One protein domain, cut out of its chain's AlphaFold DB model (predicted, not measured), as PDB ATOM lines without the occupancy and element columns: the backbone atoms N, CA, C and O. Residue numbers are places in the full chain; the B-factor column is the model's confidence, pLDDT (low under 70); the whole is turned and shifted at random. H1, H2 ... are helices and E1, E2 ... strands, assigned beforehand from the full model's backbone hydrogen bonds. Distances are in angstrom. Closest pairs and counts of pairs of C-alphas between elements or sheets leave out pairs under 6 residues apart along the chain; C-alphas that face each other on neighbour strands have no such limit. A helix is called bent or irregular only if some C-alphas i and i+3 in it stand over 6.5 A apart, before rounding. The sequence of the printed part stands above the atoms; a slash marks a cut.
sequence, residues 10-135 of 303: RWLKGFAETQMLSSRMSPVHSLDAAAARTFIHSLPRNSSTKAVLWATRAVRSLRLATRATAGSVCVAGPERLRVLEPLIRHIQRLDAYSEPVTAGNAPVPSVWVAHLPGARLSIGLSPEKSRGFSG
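What this domain is: This is residues 10 to 135 of the 303 residues of the protein "Uncharacterized metal-binding protein" of Rothia mucilaginosa (strain DY-18) (UniProt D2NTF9). A twisted sheet of four strands, E1, E5, E6 and E7, has the helices H2 and H3 packed over one face, and a smaller sheet, E3, E2 and E4, sits close by, with each of its strands coming near E1 and with E4 alone also reaching the place where E5 and E7 end and E6 begins, at Ser 98, Leu 125 and Ser 110. H2 fits between the larger sheet and E3, while H1 reaches the larger sheet only with its residues 18 to 22. The printed part has 126 residues with three named helices and seven named strands, in the order H1 E1 H2 E2 E3 E4 H3 E5 E6 E7. The larger sheet runs E1 E5 E6 E7 and the smaller E3 E2 E4, both antiparallel, and the class is mixed, helices and strands. The whole is compact, with a radius of gyration of the C-alphas of 13.7 A and spans of 35 by 32 by 28 A.

Where its parts are: Start in the larger sheet: E1 is residues 26 to 32, 18.1 A long, E5 is 93 to 98, 16.8 A, E6 is 110 to 116, 19.5 A, and E7 is 119 to 125, 19.7 A, ending at C-alpha 125 (28.554, 37.976, 17.432). In the smaller sheet, look for E2 at residues 52 to 58, 18.4 A, E3 at 61 to 65, 13.0 A, and E4 at 73 to 76, 9.7 A. Find C-alpha 10 at (29.493, 32.377, 32.931); from there H1 runs 18.3 A to residue 22. H2 is residues 33 to 42, 14.2 A, and H3 is 78 to 87, 16.9 A and irregular, with C-alphas 83 and 86 7.0 A apart.

How they stand to each other: E5, E6 and E7 form a meander, each strand the antiparallel neighbour of the one before; look at N 113 and O 95, 2.8 A, and N 112 and O 123, 2.9 A. E1 is an edge strand beside E5, with N 28 and O 96 at 2.8 A. H2 and H3 make two layers with this sheet, helices on one face of it, at heights of 9.1 A and 9.4 A. H2 stands up from the sheet; H3 runs along the strands, at 11 degrees to E6 on the local plane. H2 and H3 touch, closest at the C-alphas of Ile 40 and Arg 82, 6.1 A, at a steep tilt of 47 degrees, opposite ways. H1 only grazes the sheet; its closest C-alphas to E6 are Ser 22 and Val 111, 6.9 A. In the smaller sheet, N 56 and O 63 of the hairpin E2 and E3 are within hydrogen-bond range at 2.9 A, and so are N 75 of E4 and O 53 of E2, its antiparallel neighbour, at 2.7 A. The closest C-alphas of E4 and E5 are Val 73 and Ser 98, 5.9 A, and those of H2 and E3 are Ala 35 and Ser 61, 5.3 A. Every O i to N i+4 pair is within hydrogen-bond range in H1 and H2; in H3 it is 0 of 6, beside 6 of 7 O i to N i+3 pairs.

The domain as a whole: The two C-alphas farthest apart, Arg 10 and Val 59, are 40.8 A apart. The printed part has no cut, and the link from E5 to E6, 11 residues, is long. No printed residue is under 70 in pLDDT, and the mean of H1 is 79.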
ATOM      1  N   ARG A  10      29.326  31.377  33.998       70.56
ATOM      2  CA  ARG A  10      29.493  32.377  32.931       70.56
ATOM      3  C   ARG A  10      28.802  31.982  31.618       70.56
ATOM      4  O   ARG A  10      28.354  32.869  30.899       70.56
ATOM      5  N   TRP A  11      28.719  30.690  31.296       73.75
ATOM      6  CA  TRP A  11      28.071  30.201  30.077       73.75
ATOM      7  C   TRP A  11      26.557  30.267  30.188       73.75
ATOM      8  O   TRP A  11      25.921  30.685  29.232       73.75
ATOM      9  N   LEU A  12      26.003  29.986  31.368       72.12
ATOM     10  CA  LEU A  12      24.575  30.160  31.640       72.12
ATOM     11  C   LEU A  12      24.115  31.594  31.383       72.12
ATOM     12  O   LEU A  12      23.232  31.821  30.559       72.12
ATOM     13  N   LYS A  13      24.815  32.572  31.973       71.75
ATOM     14  CA  LYS A  13      24.568  33.997  31.694       71.75
ATOM     15  C   LYS A  13      24.715  34.325  30.210       71.75
ATOM     16  O   LYS A  13      23.936  35.087  29.664       71.75
ATOM     17  N   GLY A  14      25.733  33.767  29.555       75.38
ATOM     18  CA  GLY A  14      25.968  33.997  28.130       75.38
ATOM     19  C   GLY A  14      24.823  33.477  27.264       75.38
ATOM     20  O   GLY A  14      24.378  34.183  26.370       75.38
ATOM     21  N   PHE A  15      24.314  32.279  27.558       75.94
ATOM     22  CA  PHE A  15      23.205  31.680  26.827       75.94
ATOM     23  C   PHE A  15      21.942  32.522  26.929       75.94
ATOM     24  O   PHE A  15      21.370  32.822  25.883       75.94
ATOM     25  N   ALA A  16      21.588  32.941  28.146       74.00
ATOM     26  CA  ALA A  16      20.479  33.844  28.435       74.00
ATOM     27  C   ALA A  16      20.501  35.091  27.544       74.00
ATOM     28  O   ALA A  16      19.566  35.387  26.803       74.00
ATOM     29  N   GLU A  17      21.632  35.793  27.603       80.94
ATOM     30  CA  GLU A  17      21.853  37.071  26.942       80.94
ATOM     31  C   GLU A  17      21.829  36.903  25.422       80.94
ATOM     32  O   GLU A  17      21.215  37.701  24.725       80.94
ATOM     33  N   THR A  18      22.414  35.824  24.889       84.50
ATOM     34  CA  THR A  18      22.332  35.530  23.453       84.50
ATOM     35  C   THR A  18      20.889  35.310  22.992       84.50
ATOM     36  O   THR A  18      20.543  35.805  21.922       84.50
ATOM     37  N   GLN A  19      20.045  34.609  23.763       84.88
ATOM     38  CA  GLN A  19      18.648  34.379  23.359       84.88
ATOM     39  C   GLN A  19      17.855  35.687  23.339       84.88
ATOM     40  O   GLN A  19      17.196  35.982  22.348       84.88
ATOM     41  N   MET A  20      17.971  36.486  24.403       81.62
ATOM     42  CA  MET A  20      17.264  37.763  24.523       81.62
ATOM     43  C   MET A  20      17.694  38.771  23.451       81.62
ATOM     44  O   MET A  20      16.865  39.455  22.857       81.62
ATOM     45  N   LEU A  21      18.993  38.855  23.162       86.56
ATOM     46  CA  LEU A  21      19.469  39.721  22.084       86.56
ATOM     47  C   LEU A  21      18.961  39.237  20.725       86.56
ATOM     48  O   LEU A  21      18.520  40.044  19.916       86.56
ATOM     49  N   SER A  22      18.967  37.924  20.483       89.31
ATOM     50  CA  SER A  22      18.475  37.360  19.222       89.31
ATOM     51  C   SER A  22      16.973  37.585  19.028       89.31
ATOM     52  O   SER A  22      16.550  37.793  17.895       89.31
ATOM     53  N   SER A  23      16.173  37.609  20.106       87.69
ATOM     54  CA  SER A  23      14.717  37.814  20.031       87.69
ATOM     55  C   SER A  23      14.280  39.217  19.621       87.69
ATOM     56  O   SER A  23      13.101  39.435  19.364       87.69
ATOM     57  N   ARG A  24      15.216  40.168  19.560       86.81
ATOM     58  CA  ARG A  24      14.978  41.542  19.095       86.81
ATOM     59  C   ARG A  24      15.417  41.763  17.648       86.81
ATOM     60  O   ARG A  24      15.173  42.826  17.085       86.81
ATOM     61  N   MET A  25      16.091  40.783  17.049       92.56
ATOM     62  CA  MET A  25      16.663  40.909  15.716       92.56
ATOM     63  C   MET A  25      15.685  40.475  14.632       92.56
ATOM     64  O   MET A  25      14.928  39.521  14.794       92.56
ATOM     65  N   SER A  26      15.813  41.117  13.475       94.06
ATOM     66  CA  SER A  26      15.095  40.762  12.253       94.06
ATOM     67  C   SER A  26      16.086  40.448  11.130       94.06
ATOM     68  O   SER A  26      17.233  40.911  11.173       94.06
ATOM     69  N   PRO A  27      15.694  39.657  10.114       96.38
ATOM     70  CA  PRO A  27      16.550  39.393   8.963       96.38
ATOM     71  C   PRO A  27      16.834  40.690   8.192       96.38
ATOM     72  O   PRO A  27      15.920  41.408   7.798       96.38
ATOM     73  N   VAL A  28      18.115  40.975   7.946       96.62
ATOM     74  CA  VAL A  28      18.580  42.176   7.223       96.62
ATOM     75  C   VAL A  28      19.152  41.808   5.856       96.62
ATOM     76  O   VAL A  28      18.902  42.476   4.845       96.62
ATOM     77  N   HIS A  29      19.932  40.728   5.798       96.94
ATOM     78  CA  HIS A  29      20.548  40.245   4.566       96.94
ATOM     79  C   HIS A  29      20.377  38.738   4.415       96.94
ATOM     80  O   HIS A  29      20.385  38.003   5.391       96.94
ATOM     81  N   SER A  30      20.283  38.300   3.162       96.62
ATOM     82  CA  SER A  30      20.305  36.901   2.741       96.62
ATOM     83  C   SER A  30      21.257  36.812   1.555       96.62
ATOM     84  O   SER A  30      21.128  37.594   0.605       96.62
ATOM     85  N   LEU A  31      22.223  35.902   1.632       97.12
ATOM     86  CA  LEU A  31      23.207  35.618   0.593       97.12
ATOM     87  C   LEU A  31      23.030  34.194   0.095       97.12
ATOM     88  O   LEU A  31      22.969  33.270   0.902       97.12
ATOM     89  N   ASP A  32      23.012  34.011  -1.223       96.69
ATOM     90  CA  ASP A  32      23.117  32.678  -1.809       96.69
ATOM     91  C   ASP A  32      24.479  32.030  -1.495       96.69
ATOM     92  O   ASP A  32      25.397  32.663  -0.964       96.69
ATOM     93  N   ALA A  33      24.620  30.750  -1.832       96.94
ATOM     94  CA  ALA A  33      25.847  29.998  -1.603       96.94
ATOM     95  C   ALA A  33      27.104  30.686  -2.174       96.94
ATOM     96  O   ALA A  33      28.142  30.717  -1.513       96.94
ATOM     97  N   ALA A  34      27.047  31.253  -3.384       96.38
ATOM     98  CA  ALA A  34      28.213  31.849  -4.038       96.38
ATOM     99  C   ALA A  34      28.630  33.172  -3.374       96.38
ATOM    100  O   ALA A  34      29.817  33.397  -3.101       96.38
ATOM    101  N   ALA A  35      27.654  34.022  -3.055       96.69
ATOM    102  CA  ALA A  35      27.861  35.273  -2.347       96.69
ATOM    103  C   ALA A  35      28.329  35.034  -0.904       96.69
ATOM    104  O   ALA A  35      29.232  35.730  -0.438       96.69
ATOM    105  N   ALA A  36      27.789  34.021  -0.217       96.75
ATOM    106  CA  ALA A  36      28.215  33.632   1.127       96.75
ATOM    107  C   ALA A  36      29.679  33.172   1.148       96.75
ATOM    108  O   ALA A  36      30.459  33.636   1.981       96.75
ATOM    109  N   ARG A  37      30.082  32.315   0.198       96.00
ATOM    110  CA  ARG A  37      31.474  31.851   0.060       96.00
ATOM    111  C   ARG A  37      32.430  33.015  -0.187       96.00
ATOM    112  O   ARG A  37      33.438  33.140   0.505       96.00
ATOM    113  N   THR A  38      32.081  33.890  -1.130       95.31
ATOM    114  CA  THR A  38      32.865  35.095  -1.440       95.31
ATOM    115  C   THR A  38      32.997  35.999  -0.216       95.31
ATOM    116  O   THR A  38      34.099  36.431   0.114       95.31
ATOM    117  N   PHE A  39      31.894  36.244   0.496       96.56
ATOM    118  CA  PHE A  39      31.890  37.076   1.694       96.56
ATOM    119  C   PHE A  39      32.796  36.502   2.787       96.56
ATOM    120  O   PHE A  39      33.676  37.220   3.259       96.56
ATOM    121  N   ILE A  40      32.650  35.217   3.132       96.06
ATOM    122  CA  ILE A  40      33.444  34.574   4.192       96.06
ATOM    123  C   ILE A  40      34.938  34.581   3.841       96.06
ATOM    124  O   ILE A  40      35.764  34.899   4.694       96.06
ATOM    125  N   HIS A  41      35.302  34.303   2.585       94.25
ATOM    126  CA  HIS A  41      36.703  34.351   2.154       94.25
ATOM    127  C   HIS A  41      37.287  35.768   2.087       94.25
ATOM    128  O   HIS A  41      38.501  35.922   2.207       94.25
ATOM    129  N   SER A  42      36.452  36.797   1.922       93.81
ATOM    130  CA  SER A  42      36.892  38.198   1.960       93.81
ATOM    131  C   SER A  42      37.165  38.721   3.377       93.81
ATOM    132  O   SER A  42      37.723  39.807   3.535       93.81
ATOM    133  N   LEU A  43      36.776  37.967   4.414       95.44
ATOM    134  CA  LEU A  43      36.993  38.362   5.801       95.44
ATOM    135  C   LEU A  43      38.497  38.380   6.129       95.44
ATOM    136  O   LEU A  43      39.241  37.486   5.714       95.44
ATOM    137  N   PRO A  44      38.966  39.353   6.931       93.19
ATOM    138  CA  PRO A  44      40.343  39.371   7.396       93.19
ATOM    139  C   PRO A  44      40.662  38.103   8.192       93.19
ATOM    140  O   PRO A  44      39.829  37.582   8.935       93.19
ATOM    141  N   ARG A  45      41.902  37.614   8.078       93.19
ATOM    142  CA  ARG A  45      42.333  36.429   8.834       93.19
ATOM    143  C   ARG A  45      42.535  36.696  10.319       93.19
ATOM    144  O   ARG A  45      42.421  35.776  11.121       93.19
ATOM    145  N   ASN A  46      42.864  37.936  10.655       90.69
ATOM    146  CA  ASN A  46      43.043  38.407  12.014       90.69
ATOM    147  C   ASN A  46      42.643  39.883  12.084       90.69
ATOM    148  O   ASN A  46      42.772  40.609  11.096       90.69
ATOM    149  N   SER A  47      42.195  40.335  13.248       89.62
ATOM    150  CA  SER A  47      41.845  41.731  13.487       89.62
ATOM    151  C   SER A  47      42.295  42.172  14.875       89.62
ATOM    152  O   SER A  47      42.443  41.362  15.798       89.62
ATOM    153  N   SER A  48      42.452  43.485  15.053       87.44
ATOM    154  CA  SER A  48      42.643  44.058  16.385       87.44
ATOM    155  C   SER A  48      41.418  43.792  17.272       87.44
ATOM    156  O   SER A  48      40.304  43.592  16.784       87.44
ATOM    157  N   THR A  49      41.604  43.820  18.594       80.31
ATOM    158  CA  THR A  49      40.531  43.553  19.573       80.31
ATOM    159  C   THR A  49      39.347  44.517  19.459       80.31
ATOM    160  O   THR A  49      38.226  44.153  19.800       80.31
ATOM    161  N   LYS A  50      39.588  45.736  18.967       83.19
ATOM    162  CA  LYS A  50      38.567  46.778  18.781       83.19
ATOM    163  C   LYS A  50      38.015  46.837  17.354       83.19
ATOM    164  O   LYS A  50      37.279  47.765  17.035       83.19
ATOM    165  N   ALA A  51      38.400  45.909  16.477       88.94
ATOM    166  CA  ALA A  51      37.940  45.928  15.098       88.94
ATOM    167  C   ALA A  51      36.442  45.613  15.034       88.94
ATOM    168  O   ALA A  51      36.012  44.490  15.302       88.94
ATOM    169  N   VAL A  52      35.662  46.616  14.648       93.44
ATOM    170  CA  VAL A  52      34.243  46.483  14.333       93.44
ATOM    171  C   VAL A  52      34.052  46.971  12.909       93.44
ATOM    172  O   VAL A  52      34.394  48.110  12.590       93.44
ATOM    173  N   LEU A  53      33.540  46.088  12.056       95.69
ATOM    174  CA  LEU A  53      33.128  46.423  10.700       95.69
ATOM    175  C   LEU A  53      31.619  46.241  10.568       95.69
ATOM    176  O   LEU A  53      30.972  45.630  11.411       95.69
ATOM    177  N   TRP A  54      31.067  46.770   9.490       97.19
ATOM    178  CA  TRP A  54      29.647  46.744   9.192       97.19
ATOM    179  C   TRP A  54      29.455  46.090   7.832       97.19
ATOM    180  O   TRP A  54      29.955  46.589   6.824       97.19
ATOM    181  N   ALA A  55      28.777  44.947   7.800       97.25
ATOM    182  CA  ALA A  55      28.390  44.308   6.558       97.25
ATOM    183  C   ALA A  55      27.234  45.101   5.947       97.25
ATOM    184  O   ALA A  55      26.179  45.241   6.558       97.25
ATOM    185  N   THR A  56      27.464  45.645   4.757       95.31
ATOM    186  CA  THR A  56      26.511  46.495   4.039       95.31
ATOM    187  C   THR A  56      26.199  45.888   2.685       95.31
ATOM    188  O   THR A  56      27.057  45.240   2.075       95.31
ATOM    189  N   ARG A  57      24.973  46.107   2.201       92.00
ATOM    190  CA  ARG A  57      24.543  45.619   0.890       92.00
ATOM    191  C   ARG A  57      25.467  46.150  -0.213       92.00
ATOM    192  O   ARG A  57      25.643  47.355  -0.376       92.00
ATOM    193  N   ALA A  58      26.002  45.227  -0.998       87.56
ATOM    194  CA  ALA A  58      26.496  45.450  -2.349       87.56
ATOM    195  C   ALA A  58      25.547  44.742  -3.337       87.56
ATOM    196  O   ALA A  58      24.689  43.965  -2.917       87.56
ATOM    197  N   VAL A  59      25.676  45.009  -4.641       82.81
ATOM    198  CA  VAL A  59      24.688  44.623  -5.677       82.81
ATOM    199  C   VAL A  59      24.176  43.179  -5.534       82.81
ATOM    200  O   VAL A  59      22.971  42.956  -5.543       82.81
ATOM    201  N   ARG A  60      25.077  42.204  -5.353       81.69
ATOM    202  CA  ARG A  60      24.745  40.782  -5.110       81.69
ATOM    203  C   ARG A  60      25.562  40.164  -3.971       81.69
ATOM    204  O   ARG A  60      25.776  38.960  -3.929       81.69
ATOM    205  N   SER A  61      26.090  40.988  -3.074       89.56
ATOM    206  CA  SER A  61      27.007  40.540  -2.023       89.56
ATOM    207  C   SER A  61      26.950  41.472  -0.816       89.56
ATOM    208  O   SER A  61      26.135  42.397  -0.769       89.56
ATOM    209  N   LEU A  62      27.815  41.231   0.168       95.75
ATOM    210  CA  LEU A  62      28.093  42.186   1.235       95.75
ATOM    211  C   LEU A  62      29.511  42.711   1.086       95.75
ATOM    212  O   LEU A  62      30.424  41.977   0.710       95.75
ATOM    213  N   ARG A  63      29.686  43.980   1.436       94.44
ATOM    214  CA  ARG A  63      30.999  44.588   1.651       94.44
ATOM    215  C   ARG A  63      31.123  45.022   3.103       94.44
ATOM    216  O   ARG A  63      30.131  45.417   3.717       94.44
ATOM    217  N   LEU A  64      32.340  44.994   3.630       95.44
ATOM    218  CA  LEU A  64      32.629  45.501   4.967       95.44
ATOM    219  C   LEU A  64      32.957  46.994   4.902       95.44
ATOM    220  O   LEU A  64      33.838  47.415   4.155       95.44
ATOM    221  N   ALA A  65      32.251  47.785   5.700       94.44
ATOM    222  CA  ALA A  65      32.491  49.207   5.903       94.44
ATOM    223  C   ALA A  65      32.945  49.477   7.344       94.44
ATOM    224  O   ALA A  65      32.678  48.696   8.254       94.44
ATOM    225  N   THR A  66      33.616  50.603   7.573       92.94
ATOM    226  CA  THR A  66      34.064  51.025   8.915       92.94
ATOM    227  C   THR A  66      33.015  51.831   9.678       92.94
ATOM    228  O   THR A  66      33.189  52.089  10.867       92.94
ATOM    229  N   ARG A  67      31.922  52.239   9.020       92.31
ATOM    230  CA  ARG A  67      30.837  53.028   9.616       92.31
ATOM    231  C   ARG A  67      29.499  52.326   9.437       92.31
ATOM    232  O   ARG A  67      29.244  51.754   8.380       92.31
ATOM    233  N   ALA A  68      28.656  52.435  10.459       94.56
ATOM    234  CA  ALA A  68      27.269  52.009  10.409       94.56
ATOM    235  C   ALA A  68      26.479  52.872   9.420       94.56
ATOM    236  O   ALA A  68      26.604  54.101   9.426       94.56
ATOM    237  N   THR A  69      25.641  52.234   8.610       93.00
ATOM    238  CA  THR A  69      24.592  52.881   7.811       93.00
ATOM    239  C   THR A  69      23.284  52.108   7.949       93.00
ATOM    240  O   THR A  69      23.288  50.957   8.392       93.00
ATOM    241  N   ALA A  70      22.168  52.708   7.533       93.38
ATOM    242  CA  ALA A  70      20.883  52.016   7.492       93.38
ATOM    243  C   ALA A  70      20.993  50.675   6.743       93.38
ATOM    244  O   ALA A  70      21.612  50.600   5.678       93.38
ATOM    245  N   GLY A  71      20.438  49.615   7.336       92.50
ATOM    246  CA  GLY A  71      20.482  48.261   6.779       92.50
ATOM    247  C   GLY A  71      21.851  47.580   6.841       92.50
ATOM    248  O   GLY A  71      22.077  46.648   6.079       92.50
ATOM    249  N   SER A  72      22.769  48.040   7.697       95.56
ATOM    250  CA  SER A  72      24.039  47.346   7.947       95.56
ATOM    251  C   SER A  72      23.913  46.340   9.083       95.56
ATOM    252  O   SER A  72      23.195  46.588  10.046       95.56
ATOM    253  N   VAL A  73      24.699  45.267   9.029       97.25
ATOM    254  CA  VAL A  73      24.835  44.302  10.130       97.25
ATOM    255  C   VAL A  73      26.215  44.435  10.765       97.25
ATOM    256  O   VAL A  73      27.229  44.423  10.067       97.25
ATOM    257  N   CYS A  74      26.269  44.559  12.090       96.75
ATOM    258  CA  CYS A  74      27.529  44.652  12.825       96.75
ATOM    259  C   CYS A  74      28.339  43.352  12.707       96.75
ATOM    260  O   CYS A  74      27.813  42.251  12.869       96.75
ATOM    261  N   VAL A  75      29.639  43.478  12.456       96.50
ATOM    262  CA  VAL A  75      30.604  42.380  12.385       96.50
ATOM    263  C   VAL A  75      31.799  42.722  13.278       96.50
ATOM    264  O   VAL A  75      32.841  43.213  12.830       96.50
ATOM    265  N   ALA A  76      31.635  42.483  14.577       93.94
ATOM    266  CA  ALA A  76      32.665  42.717  15.584       93.94
ATOM    267  C   ALA A  76      33.666  41.553  15.652       93.94
ATOM    268  O   ALA A  76      33.311  40.430  16.025       93.94
ATOM    269  N   GLY A  77      34.930  41.829  15.326       94.00
ATOM    270  CA  GLY A  77      35.939  40.804  15.039       94.00
ATOM    271  C   GLY A  77      35.554  39.981  13.804       94.00
ATOM    272  O   GLY A  77      35.112  38.843  13.961       94.00
ATOM    273  N   PRO A  78      35.661  40.536  12.581       94.50
ATOM    274  CA  PRO A  78      35.199  39.880  11.354       94.50
ATOM    275  C   PRO A  78      35.774  38.492  11.089       94.50
ATOM    276  O   PRO A  78      35.079  37.628  10.564       94.50
ATOM    277  N   GLU A  79      37.002  38.235  11.526       94.44
ATOM    278  CA  GLU A  79      37.640  36.924  11.475       94.44
ATOM    279  C   GLU A  79      36.857  35.845  12.240       94.44
ATOM    280  O   GLU A  79      36.977  34.667  11.917       94.44
ATOM    281  N   ARG A  80      36.020  36.213  13.221       95.06
ATOM    282  CA  ARG A  80      35.207  35.259  13.994       95.06
ATOM    283  C   ARG A  80      34.191  34.523  13.125       95.06
ATOM    284  O   ARG A  80      33.900  33.365  13.407       95.06
ATOM    285  N   LEU A  81      33.689  35.142  12.052       96.38
ATOM    286  CA  LEU A  81      32.790  34.471  11.102       96.38
ATOM    287  C   LEU A  81      33.513  33.442  10.226       96.38
ATOM    288  O   LEU A  81      32.862  32.584   9.633       96.38
ATOM    289  N   ARG A  82      34.852  33.446  10.199       96.31
ATOM    290  CA  ARG A  82      35.638  32.418   9.502       96.31
ATOM    291  C   ARG A  82      35.551  31.045  10.169       96.31
ATOM    292  O   ARG A  82      35.968  30.062   9.573       96.31
ATOM    293  N   VAL A  83      34.916  30.931  11.340       96.00
ATOM    294  CA  VAL A  83      34.501  29.631  11.900       96.00
ATOM    295  C   VAL A  83      33.578  28.847  10.949       96.00
ATOM    296  O   VAL A  83      33.476  27.631  11.062       96.00
ATOM    297  N   LEU A  84      32.946  29.520   9.977       96.69
ATOM    298  CA  LEU A  84      32.159  28.896   8.910       96.69
ATOM    299  C   LEU A  84      33.000  28.299   7.771       96.69
ATOM    300  O   LEU A  84      32.462  27.534   6.973       96.69
ATOM    301  N   GLU A  85      34.296  28.619   7.663       95.81
ATOM    302  CA  GLU A  85      35.152  28.150   6.561       95.81
ATOM    303  C   GLU A  85      35.180  26.621   6.401       95.81
ATOM    304  O   GLU A  85      35.050  26.160   5.266       95.81
ATOM    305  N   PRO A  86      35.257  25.801   7.469       95.81
ATOM    306  CA  PRO A  86      35.209  24.343   7.329       95.81
ATOM    307  C   PRO A  86      33.905  23.824   6.703       95.81
ATOM    308  O   PRO A  86      33.882  22.743   6.117       95.81
ATOM    309  N   LEU A  87      32.815  24.594   6.799       95.38
ATOM    310  CA  LEU A  87      31.483  24.231   6.309       95.38
ATOM    311  C   LEU A  87      31.131  24.908   4.976       95.38
ATOM    312  O   LEU A  87      30.070  24.640   4.420       95.38
ATOM    313  N   ILE A  88      32.015  25.742   4.426       95.31
ATOM    314  CA  ILE A  88      31.736  26.677   3.321       95.31
ATOM    315  C   ILE A  88      31.167  26.019   2.054       95.31
ATOM    316  O   ILE A  88      30.333  26.596   1.352       95.31
ATOM    317  N   ARG A  89      31.573  24.776   1.769       95.38
ATOM    318  CA  ARG A  89      31.072  23.996   0.626       95.38
ATOM    319  C   ARG A  89      29.630  23.520   0.814       95.38
ATOM    320  O   ARG A  89      28.932  23.324  -0.174       95.38
ATOM    321  N   HIS A  90      29.192  23.365   2.061       96.81
ATOM    322  CA  HIS A  90      27.853  22.911   2.428       96.81
ATOM    323  C   HIS A  90      26.866  24.072   2.605       96.81
ATOM    324  O   HIS A  90      25.664  23.837   2.622       96.81
ATOM    325  N   ILE A  91      27.347  25.314   2.708       97.75
ATOM    326  CA  ILE A  91      26.479  26.486   2.849       97.75
ATOM    327  C   ILE A  91      25.648  26.675   1.574       97.75
ATOM    328  O   ILE A  91      26.196  26.894   0.493       97.75
ATOM    329  N   GLN A  92      24.326  26.611   1.727       98.06
ATOM    330  CA  GLN A  92      23.332  26.874   0.683       98.06
ATOM    331  C   GLN A  92      22.871  28.338   0.696       98.06
ATOM    332  O   GLN A  92      22.603  28.920  -0.354       98.06
ATOM    333  N   ARG A  93      22.807  28.932   1.892       97.56
ATOM    334  CA  ARG A  93      22.429  30.327   2.137       97.56
ATOM    335  C   ARG A  93      23.066  30.820   3.434       97.56
ATOM    336  O   ARG A  93      23.239  30.032   4.364       97.56
ATOM    337  N   LEU A  94      23.392  32.106   3.511       97.94
ATOM    338  CA  LEU A  94      23.819  32.775   4.739       97.94
ATOM    339  C   LEU A  94      22.917  33.981   5.005       97.94
ATOM    340  O   LEU A  94      22.927  34.940   4.233       97.94
ATOM    341  N   ASP A  95      22.180  33.930   6.108       98.12
ATOM    342  CA  ASP A  95      21.296  35.008   6.544       98.12
ATOM    343  C   ASP A  95      21.950  35.797   7.683       98.12
ATOM    344  O   ASP A  95      22.587  35.218   8.565       98.12
ATOM    345  N   ALA A  96      21.799  37.118   7.666       97.94
ATOM    346  CA  ALA A  96      22.330  38.022   8.677       97.94
ATOM    347  C   ALA A  96      21.187  38.788   9.347       97.94
ATOM    348  O   ALA A  96      20.356  39.399   8.669       97.94
ATOM    349  N   TYR A  97      21.185  38.768  10.674       97.75
ATOM    350  CA  TYR A  97      20.154  39.321  11.540       97.75
ATOM    351  C   TYR A  97      20.755  40.399  12.437       97.75
ATOM    352  O   TYR A  97      21.884  40.267  12.923       97.75
ATOM    353  N   SER A  98      19.997  41.469  12.643       95.75
ATOM    354  CA  SER A  98      20.365  42.591  13.503       95.75
ATOM    355  C   SER A  98      19.105  43.317  13.968       95.75
ATOM    356  O   SER A  98      18.061  43.245  13.318       95.75
ATOM    357  N   GLU A  99      19.220  44.055  15.067       92.62
ATOM    358  CA  GLU A  99      18.299  45.158  15.360       92.62
ATOM    359  C   GLU A  99      18.482  46.288  14.321       92.62
ATOM    360  O   GLU A  99      19.521  46.329  13.641       92.62
ATOM    361  N   PRO A 100      17.507  47.206  14.160       91.81
ATOM    362  CA  PRO A 100      17.639  48.351  13.264       91.81
ATOM    363  C   PRO A 100      18.877  49.207  13.575       91.81
ATOM    364  O   PRO A 100      19.038  49.745  14.666       91.81
ATOM    365  N   VAL A 101      19.748  49.369  12.577       92.94
ATOM    366  CA  VAL A 101      20.980  50.168  12.668       92.94
ATOM    367  C   VAL A 101      20.819  51.462  11.879       92.94
ATOM    368  O   VAL A 101      20.270  51.472  10.778       92.94
ATOM    369  N   THR A 102      21.355  52.554  12.416       89.69
ATOM    370  CA  THR A 102      21.356  53.899  11.819       89.69
ATOM    371  C   THR A 102      22.787  54.414  11.639       89.69
ATOM    372  O   THR A 102      23.760  53.776  12.048       89.69
ATOM    373  N   ALA A 103      22.950  55.564  10.982       89.50
ATOM    374  CA  ALA A 103      24.268  56.175  10.842       89.50
ATOM    375  C   ALA A 103      24.839  56.574  12.212       89.50
ATOM    376  O   ALA A 103      24.167  57.228  13.002       89.50
ATOM    377  N   GLY A 104      26.089  56.190  12.485       83.56
ATOM    378  CA  GLY A 104      26.767  56.516  13.748       83.56
ATOM    379  C   GLY A 104      26.373  55.646  14.946       83.56
ATOM    380  O   GLY A 104      26.832  55.919  16.053       83.56
ATOM    381  N   ASN A 105      25.567  54.602  14.731       88.38
ATOM    382  CA  ASN A 105      25.190  53.665  15.783       88.38
ATOM    383  C   ASN A 105      26.435  53.009  16.416       88.38
ATOM    384  O   ASN A 105      27.438  52.750  15.736       88.38
ATOM    385  N   ALA A 106      26.379  52.759  17.725       89.75
ATOM    386  CA  ALA A 106      27.432  52.026  18.417       89.75
ATOM    387  C   ALA A 106      27.463  50.567  17.919       89.75
ATOM    388  O   ALA A 106      26.495  50.102  17.319       89.75
ATOM    389  N   PRO A 107      28.556  49.812  18.131       91.25
ATOM    390  CA  PRO A 107      28.553  48.384  17.842       91.25
ATOM    391  C   PRO A 107      27.388  47.679  18.553       91.25
ATOM    392  O   PRO A 107      27.212  47.837  19.761       91.25
ATOM    393  N   VAL A 108      26.627  46.886  17.800       92.38
ATOM    394  CA  VAL A 108      25.474  46.095  18.269       92.38
ATOM    395  C   VAL A 108      25.731  44.600  18.044       92.38
ATOM    396  O   VAL A 108      26.629  44.255  17.268       92.38
ATOM    397  N   PRO A 109      25.017  43.685  18.723       93.75
ATOM    398  CA  PRO A 109      25.174  42.262  18.460       93.75
ATOM    399  C   PRO A 109      24.535  41.892  17.119       93.75
ATOM    400  O   PRO A 109      23.656  42.589  16.619       93.75
ATOM    401  N   SER A 110      24.969  40.780  16.533       96.31
ATOM    402  CA  SER A 110      24.371  40.237  15.311       96.31
ATOM    403  C   SER A 110      24.323  38.718  15.338       96.31
ATOM    404  O   SER A 110      25.100  38.074  16.048       96.31
ATOM    405  N   VAL A 111      23.420  38.136  14.550       97.50
ATOM    406  CA  VAL A 111      23.330  36.684  14.357       97.50
ATOM    407  C   VAL A 111      23.482  36.354  12.880       97.50
ATOM    408  O   VAL A 111      22.881  36.989  12.020       97.50
ATOM    409  N   TRP A 112      24.295  35.343  12.592       97.81
ATOM    410  CA  TRP A 112      24.563  34.849  11.247       97.81
ATOM    411  C   TRP A 112      24.145  33.388  11.158       97.81
ATOM    412  O   TRP A 112      24.677  32.556  11.891       97.81
ATOM    413  N   VAL A 113      23.195  33.071  10.281       98.06
ATOM    414  CA  VAL A 113      22.616  31.729  10.146       98.06
ATOM    415  C   VAL A 113      23.047  31.118   8.819       98.06
ATOM    416  O   VAL A 113      22.605  31.541   7.750       98.06
ATOM    417  N   ALA A 114      23.916  30.113   8.887       98.19
ATOM    418  CA  ALA A 114      24.313  29.316   7.736       98.19
ATOM    419  C   ALA A 114      23.329  28.154   7.537       98.19
ATOM    420  O   ALA A 114      23.166  27.308   8.419       98.19
ATOM    421  N   HIS A 115      22.694  28.100   6.366       98.06
ATOM    422  CA  HIS A 115      21.827  26.998   5.945       98.06
ATOM    423  C   HIS A 115      22.669  25.898   5.308       98.06
ATOM    424  O   HIS A 115      23.428  26.157   4.373       98.06
ATOM    425  N   LEU A 116      22.532  24.680   5.819       97.31
ATOM    426  CA  LEU A 116      23.242  23.473   5.402       97.31
ATOM    427  C   LEU A 116      22.220  22.423   4.923       97.31
ATOM    428  O   LEU A 116      21.033  22.545   5.238       97.31
ATOM    429  N   PRO A 117      22.638  21.354   4.219       94.31
ATOM    430  CA  PRO A 117      21.737  20.279   3.816       94.31
ATOM    431  C   PRO A 117      21.232  19.529   5.062       94.31
ATOM    432  O   PRO A 117      21.917  18.661   5.593       94.31
ATOM    433  N   GLY A 118      20.058  19.912   5.568       92.12
ATOM    434  CA  GLY A 118      19.417  19.302   6.740       92.12
ATOM    435  C   GLY A 118      19.733  19.946   8.095       92.12
ATOM    436  O   GLY A 118      19.280  19.437   9.115       92.12
ATOM    437  N   ALA A 119      20.474  21.056   8.139       94.38
ATOM    438  CA  ALA A 119      20.778  21.747   9.394       94.38
ATOM    439  C   ALA A 119      20.909  23.263   9.208       94.38
ATOM    440  O   ALA A 119      21.119  23.765   8.104       94.38
ATOM    441  N   ARG A 120      20.827  24.001  10.315       95.31
ATOM    442  CA  ARG A 120      21.151  25.429  10.384       95.31
ATOM    443  C   ARG A 120      22.178  25.637  11.488       95.31
ATOM    444  O   ARG A 120      22.037  25.073  12.570       95.31
ATOM    445  N   LEU A 121      23.203  26.439  11.212       95.62
ATOM    446  CA  LEU A 121      24.199  26.844  12.200       95.62
ATOM    447  C   LEU A 121      24.089  28.349  12.442       95.62
ATOM    448  O   LEU A 121      24.377  29.139  11.545       95.62
ATOM    449  N   SER A 122      23.711  28.729  13.660       94.44
ATOM    450  CA  SER A 122      23.582  30.125  14.084       94.44
ATOM    451  C   SER A 122      24.817  30.573  14.862       94.44
ATOM    452  O   SER A 122      25.187  29.962  15.864       94.44
ATOM    453  N   ILE A 123      25.443  31.664  14.426       94.88
ATOM    454  CA  ILE A 123      26.604  32.279  15.075       94.88
ATOM    455  C   ILE A 123      26.210  33.661  15.578       94.88
ATOM    456  O   ILE A 123      25.980  34.575  14.788       94.88
ATOM    457  N   GLY A 124      26.180  33.818  16.900       93.62
ATOM    458  CA  GLY A 124      26.030  35.116  17.547       93.62
ATOM    459  C   GLY A 124      27.373  35.833  17.677       93.62
ATOM    460  O   GLY A 124      28.317  35.305  18.274       93.62
ATOM    461  N   LEU A 125      27.455  37.058  17.170       94.38
ATOM    462  CA  LEU A 125      28.554  37.976  17.432       94.38
ATOM    463  C   LEU A 125      28.125  38.978  18.498       94.38
ATOM    464  O   LEU A 125      27.150  39.709  18.340       94.38
ATOM    465  N   SER A 126      28.874  39.008  19.592       91.75
ATOM    466  CA  SER A 126      28.762  40.063  20.593       91.75
ATOM    467  C   SER A 126      29.270  41.400  20.033       91.75
ATOM    468  O   SER A 126      30.089  41.382  19.112       91.75
ATOM    469  N   PRO A 127      28.873  42.553  20.605       89.06
ATOM    470  CA  PRO A 127      29.197  43.876  20.050       89.06
ATOM    471  C   PRO A 127      30.692  44.211  19.952       89.06
ATOM    472  O   PRO A 127      31.093  45.066  19.170       89.06
ATOM    473  N   GLU A 128      31.538  43.544  20.741       87.62
ATOM    474  CA  GLU A 128      32.995  43.677  20.681       87.62
ATOM    475  C   GLU A 128      33.662  42.317  20.939       87.62
ATOM    476  O   GLU A 128      33.131  41.476  21.669       87.62
ATOM    477  N   LYS A 129      34.879  42.110  20.419       85.88
ATOM    478  CA  LYS A 129      35.630  40.850  20.590       85.88
ATOM    479  C   LYS A 129      35.971  40.542  22.054       85.88
ATOM    480  O   LYS A 129      35.911  39.390  22.468       85.88
ATOM    481  N   SER A 130      36.317  41.559  22.843       83.94
ATOM    482  CA  SER A 130      36.626  41.425  24.277       83.94
ATOM    483  C   SER A 130      35.382  41.417  25.172       83.94
ATOM    484  O   SER A 130      35.495  41.247  26.387       83.94
ATOM    485  N   ARG A 131      34.194  41.620  24.594       83.38
ATOM    486  CA  ARG A 131      32.929  41.740  25.310       83.38
ATOM    487  C   ARG A 131      32.083  40.503  25.033       83.38
ATOM    488  O   ARG A 131      31.494  40.380  23.969       83.38
ATOM    489  N   GLY A 132      32.063  39.559  25.969       81.56
ATOM    490  CA  GLY A 132      31.211  38.369  25.872       81.56
ATOM    491  C   GLY A 132      29.754  38.660  26.244       81.56
ATOM    492  O   GLY A 132      29.490  39.558  27.042       81.56
ATOM    493  N   PHE A 133      28.829  37.838  25.737       82.00
ATOM    494  CA  PHE A 133      27.386  37.977  25.979       82.00
ATOM    495  C   PHE A 133      27.002  38.013  27.466       82.00
ATOM    496  O   PHE A 133      26.109  38.750  27.859       82.00
ATOM    497  N   SER A 134      27.732  37.302  28.329       71.69
ATOM    498  CA  SER A 134      27.450  37.203  29.769       71.69
ATOM    499  C   SER A 134      27.459  38.541  30.532       71.69
ATOM    500  O   SER A 134      27.063  38.576  31.695       71.69
ATOM    501  N   GLY A 135      27.986  39.613  29.930       70.31
ATOM    502  CA  GLY A 135      28.053  40.957  30.510       70.31
ATOM    503  C   GLY A 135      27.139  41.985  29.838       70.31
ATOM    504  O   GLY A 135      27.288  43.177  30.118       70.31
TER     505      GLY A 135